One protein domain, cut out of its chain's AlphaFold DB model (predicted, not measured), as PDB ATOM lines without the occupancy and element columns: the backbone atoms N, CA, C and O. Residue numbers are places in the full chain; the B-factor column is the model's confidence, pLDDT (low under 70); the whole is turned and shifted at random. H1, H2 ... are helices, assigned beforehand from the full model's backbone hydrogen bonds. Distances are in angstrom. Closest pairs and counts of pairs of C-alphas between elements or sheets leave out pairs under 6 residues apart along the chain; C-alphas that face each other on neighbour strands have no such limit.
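Overview. This is residues 12 to 51 of the 52 residues of an uncharacterized protein of Prochlorococcus marinus str. MIT 9302 (UniProt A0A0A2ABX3). One long helix, H2, makes nearly the whole length of a thin rod, and a short helix of five residues, H1, makes a small head set crosswise at the end where H2 begins, meeting it only at the corner by their link. From residue 27 on, the rod stands free. The printed part has 40 residues with two named helices, H1 then H2, and no named strand; its class is all helix. It is extended, with a radius of gyration of the C-alphas of 16.6 A and spans of 54 by 12 by 6 A.

Along the chain. H1 is residues 12 to 16, beginning at C-alpha 12 at (140.050, 152.942, 165.295). H2 is residues 19 to 49, 44.7 A from C-alpha 19 at (148.446, 148.355, 165.230) to C-alpha 49 at (161.157, 153.049, 207.856).

Arrangement. H1 and H2 touch only at the corner by their tight link of 2 residues, H2 with residues 21 to 23 alone. The closest C-alphas are those of Phe 15 and Gly 22, 4.9 A apart. In H1 and H2 every O i to N i+4 pair is within hydrogen-bond range.

Size, cuts and confidence. The C-alphas farthest apart, of Glu 17 and Lys 51, are 53.6 A apart. The printed part has no cut. The model's confidence is low at residues 49 to 51, with pLDDT under 70.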
ATOM      1  N   THR A  12     140.209 154.270 165.901       76.12
ATOM      2  CA  THR A  12     140.050 152.942 165.295       76.12
ATOM      3  C   THR A  12     141.144 152.698 164.259       76.12
ATOM      4  O   THR A  12     141.718 151.612 164.220       76.12
ATOM      5  N   ASN A  13     141.515 153.712 163.477       78.06
ATOM      6  CA  ASN A  13     142.584 153.582 162.495       78.06
ATOM      7  C   ASN A  13     143.950 153.302 163.141       78.06
ATOM      8  O   ASN A  13     144.710 152.460 162.655       78.06
ATOM      9  N   LEU A  14     144.216 153.923 164.292       76.69
ATOM     10  CA  LEU A  14     145.411 153.680 165.099       76.69
ATOM     11  C   LEU A  14     145.523 152.227 165.584       76.69
ATOM     12  O   LEU A  14     146.618 151.679 165.603       76.69
ATOM     13  N   PHE A  15     144.407 151.577 165.921       78.38
ATOM     14  CA  PHE A  15     144.406 150.178 166.371       78.38
ATOM     15  C   PHE A  15     144.188 149.153 165.251       78.38
ATOM     16  O   PHE A  15     144.341 147.957 165.493       78.38
ATOM     17  N   THR A  16     143.854 149.583 164.030       77.88
ATOM     18  CA  THR A  16     143.534 148.665 162.921       77.88
ATOM     19  C   THR A  16     144.594 148.684 161.824       77.88
ATOM     20  O   THR A  16     145.043 147.617 161.406       77.88
ATOM     21  N   GLU A  17     145.026 149.866 161.383       79.69
ATOM     22  CA  GLU A  17     146.064 150.028 160.352       79.69
ATOM     23  C   GLU A  17     147.448 150.170 160.989       79.69
ATOM     24  O   GLU A  17     148.380 149.457 160.628       79.69
ATOM     25  N   ASN A  18     147.559 150.997 162.029       82.00
ATOM     26  CA  ASN A  18     148.816 151.278 162.724       82.00
ATOM     27  C   ASN A  18     148.935 150.511 164.045       82.00
ATOM     28  O   ASN A  18     149.388 151.063 165.048       82.00
ATOM     29  N   LYS A  19     148.545 149.226 164.040       81.19
ATOM     30  CA  LYS A  19     148.446 148.355 165.230       81.19
ATOM     31  C   LYS A  19     149.613 148.537 166.200       81.19
ATOM     32  O   LYS A  19     149.391 148.769 167.380       81.19
ATOM     33  N   PHE A  20     150.849 148.503 165.709       86.31
ATOM     34  CA  PHE A  20     152.030 148.674 166.555       86.31
ATOM     35  C   PHE A  20     152.032 150.005 167.327       86.31
ATOM     36  O   PHE A  20     152.284 150.015 168.527       86.31
ATOM     37  N   ILE A  21     151.687 151.114 166.669       87.38
ATOM     38  CA  ILE A  21     151.639 152.454 167.272       87.38
ATOM     39  C   ILE A  21     150.491 152.550 168.281       87.38
ATOM     40  O   ILE A  21     150.686 153.094 169.365       87.38
ATOM     41  N   GLY A  22     149.319 151.986 167.966       88.00
ATOM     42  CA  GLY A  22     148.195 151.933 168.905       88.00
ATOM     43  C   GLY A  22     148.548 151.181 170.191       88.00
ATOM     44  O   GLY A  22     148.315 151.679 171.292       88.00
ATOM     45  N   TRP A  23     149.178 150.014 170.064       88.75
ATOM     46  CA  TRP A  23     149.614 149.216 171.211       88.75
ATOM     47  C   TRP A  23     150.775 149.860 171.978       88.75
ATOM     48  O   TRP A  23     150.777 149.818 173.205       88.75
ATOM     49  N   LEU A  24     151.718 150.510 171.292       92.25
ATOM     50  CA  LEU A  24     152.804 151.262 171.927       92.25
ATOM     51  C   LEU A  24     152.267 152.450 172.738       92.25
ATOM     52  O   LEU A  24     152.679 152.648 173.878       92.25
ATOM     53  N   ALA A  25     151.307 153.203 172.194       90.25
ATOM     54  CA  ALA A  25     150.650 154.288 172.916       90.25
ATOM     55  C   ALA A  25     149.918 153.772 174.166       90.25
ATOM     56  O   ALA A  25     150.059 154.345 175.247       90.25
ATOM     57  N   LEU A  26     149.197 152.652 174.043       91.56
ATOM     58  CA  LEU A  26     148.531 152.008 175.176       91.56
ATOM     59  C   LEU A  26     149.538 151.554 176.246       91.56
ATOM     60  O   LEU A  26     149.313 151.757 177.438       91.56
ATOM     61  N   PHE A  27     150.665 150.983 175.817       95.19
ATOM     62  CA  PHE A  27     151.728 150.520 176.704       95.19
ATOM     63  C   PHE A  27     152.370 151.672 177.483       95.19
ATOM     64  O   PHE A  27     152.574 151.551 178.687       95.19
ATOM     65  N   ILE A  28     152.628 152.809 176.832       95.94
ATOM     66  CA  ILE A  28     153.179 154.004 177.489       95.94
ATOM     67  C   ILE A  28     152.217 154.524 178.561       95.94
ATOM     68  O   ILE A  28     152.648 154.840 179.668       95.94
ATOM     69  N   ILE A  29     150.917 154.587 178.257       95.31
ATOM     70  CA  ILE A  29     149.901 155.026 179.222       95.31
ATOM     71  C   ILE A  29     149.868 154.076 180.422       95.31
ATOM     72  O   ILE A  29     149.926 154.525 181.566       95.31
ATOM     73  N   PHE A  30     149.825 152.768 180.165       96.25
ATOM     74  CA  PHE A  30     149.834 151.756 181.217       96.25
ATOM     75  C   PHE A  30     151.085 151.859 182.099       96.25
ATOM     76  O   PHE A  30     150.977 151.887 183.324       96.25
ATOM     77  N   PHE A  31     152.264 151.979 181.486       96.44
ATOM     78  CA  PHE A  31     153.530 152.086 182.207       96.44
ATOM     79  C   PHE A  31     153.628 153.381 183.021       96.44
ATOM     80  O   PHE A  31     154.129 153.359 184.140       96.44
ATOM     81  N   SER A  32     153.106 154.493 182.499       96.75
ATOM     82  CA  SER A  32     153.052 155.772 183.214       96.75
ATOM     83  C   SER A  32     152.217 155.666 184.493       96.75
ATOM     84  O   SER A  32     152.680 156.030 185.573       96.75
ATOM     85  N   ILE A  33     151.020 155.077 184.399       96.19
ATOM     86  CA  ILE A  33     150.155 154.841 185.564       96.19
ATOM     87  C   ILE A  33     150.852 153.908 186.561       96.19
ATOM     88  O   ILE A  33     150.886 154.192 187.756       96.19
ATOM     89  N   PHE A  34     151.446 152.817 186.074       96.31
ATOM     90  CA  PHE A  34     152.170 151.868 186.914       96.31
ATOM     91  C   PHE A  34     153.341 152.522 187.659       96.31
ATOM     92  O   PHE A  34     153.501 152.305 188.858       96.31
ATOM     93  N   ALA A  35     154.124 153.365 186.984       96.31
ATOM     94  CA  ALA A  35     155.243 154.074 187.593       96.31
ATOM     95  C   ALA A  35     154.785 154.969 188.754       96.31
ATOM     96  O   ALA A  35     155.425 154.964 189.802       96.31
ATOM     97  N   ILE A  36     153.656 155.673 188.608       95.81
ATOM     98  CA  ILE A  36     153.080 156.491 189.689       95.81
ATOM     99  C   ILE A  36     152.805 155.628 190.926       95.81
ATOM    100  O   ILE A  36     153.219 155.995 192.023       95.81
ATOM    101  N   PHE A  37     152.176 154.461 190.753       95.25
ATOM    102  CA  PHE A  37     151.915 153.543 191.866       95.25
ATOM    103  C   PHE A  37     153.198 153.034 192.526       95.25
ATOM    104  O   PHE A  37     153.266 152.973 193.751       95.25
ATOM    105  N   VAL A  38     154.220 152.696 191.735       95.75
ATOM    106  CA  VAL A  38     155.513 152.235 192.265       95.75
ATOM    107  C   VAL A  38     156.184 153.328 193.090       95.75
ATOM    108  O   VAL A  38     156.605 153.063 194.211       95.75
ATOM    109  N   PHE A  39     156.256 154.559 192.581       94.31
ATOM    110  CA  PHE A  39     156.852 155.666 193.331       94.31
ATOM    111  C   PHE A  39     156.067 155.982 194.603       94.31
ATOM    112  O   PHE A  39     156.676 156.159 195.653       94.31
ATOM    113  N   GLN A  40     154.735 155.976 194.535       92.25
ATOM    114  CA  GLN A  40     153.888 156.207 195.701       92.25
ATOM    115  C   GLN A  40     154.058 155.110 196.765       92.25
ATOM    116  O   GLN A  40     154.058 155.404 197.959       92.25
ATOM    117  N   PHE A  41     154.242 153.856 196.345       92.31
ATOM    118  CA  PHE A  41     154.526 152.745 197.252       92.31
ATOM    119  C   PHE A  41     155.915 152.863 197.895       92.31
ATOM    120  O   PHE A  41     156.035 152.733 199.110       92.31
ATOM    121  N   LEU A  42     156.951 153.169 197.105       91.12
ATOM    122  CA  LEU A  42     158.318 153.355 197.607       91.12
ATOM    123  C   LEU A  42     158.426 154.543 198.572       91.12
ATOM    124  O   LEU A  42     159.134 154.472 199.576       91.12
ATOM    125  N   GLU A  43     157.723 155.639 198.286       89.88
ATOM    126  CA  GLU A  43     157.652 156.798 199.178       89.88
ATOM    127  C   GLU A  43     156.975 156.436 200.505       89.88
ATOM    128  O   GLU A  43     157.467 156.808 201.573       89.88
ATOM    129  N   TRP A  44     155.883 155.670 200.451       90.19
ATOM    130  CA  TRP A  44     155.204 155.170 201.643       90.19
ATOM    131  C   TRP A  44     156.111 154.260 202.488       90.19
ATOM    132  O   TRP A  44     156.246 154.496 203.689       90.19
ATOM    133  N   GLU A  45     156.794 153.294 201.868       87.25
ATOM    134  CA  GLU A  45     157.734 152.383 202.542       87.25
ATOM    135  C   GLU A  45     158.918 153.135 203.178       87.25
ATOM    136  O   GLU A  45     159.308 152.866 204.316       87.25
ATOM    137  N   SER A  46     159.481 154.125 202.482       84.12
ATOM    138  CA  SER A  46     160.567 154.963 203.009       84.12
ATOM    139  C   SER A  46     160.139 155.786 204.232       84.12
ATOM    140  O   SER A  46     160.909 155.959 205.181       84.12
ATOM    141  N   ASN A  47     158.901 156.285 204.232       83.94
ATOM    142  CA  ASN A  47     158.358 157.091 205.324       83.94
ATOM    143  C   ASN A  47     158.013 156.245 206.564       83.94
ATOM    144  O   ASN A  47     158.094 156.753 207.681       83.94
ATOM    145  N   ASP A  48     157.655 154.971 206.385       78.75
ATOM    146  CA  ASP A  48     157.451 154.030 207.493       78.75
ATOM    147  C   ASP A  48     158.789 153.673 208.166       78.75
ATOM    148  O   ASP A  48     158.942 153.794 209.380       78.75
ATOM    149  N   ASN A  49     159.818 153.384 207.361       69.50
ATOM    150  CA  ASN A  49     161.157 153.049 207.856       69.50
ATOM    151  C   ASN A  49     161.892 154.220 208.539       69.50
ATOM    152  O   ASN A  49     162.719 153.987 209.413       69.50
ATOM    153  N   ASN A  50     161.608 155.477 208.174       68.44
ATOM    154  CA  ASN A  50     162.189 156.665 208.830       68.44
ATOM    155  C   ASN A  50     161.504 157.053 210.153       68.44
ATOM    156  O   ASN A  50     161.964 157.975 210.829       68.44
ATOM    157  N   LYS A  51     160.382 156.415 210.504       59.84
ATOM    158  CA  LYS A  51     159.620 156.705 211.732       59.84
ATOM    159  C   LYS A  51     159.825 155.675 212.848       59.84
ATOM    160  O   LYS A  51     159.258 155.872 213.924       59.84
TER     161      LYS A  51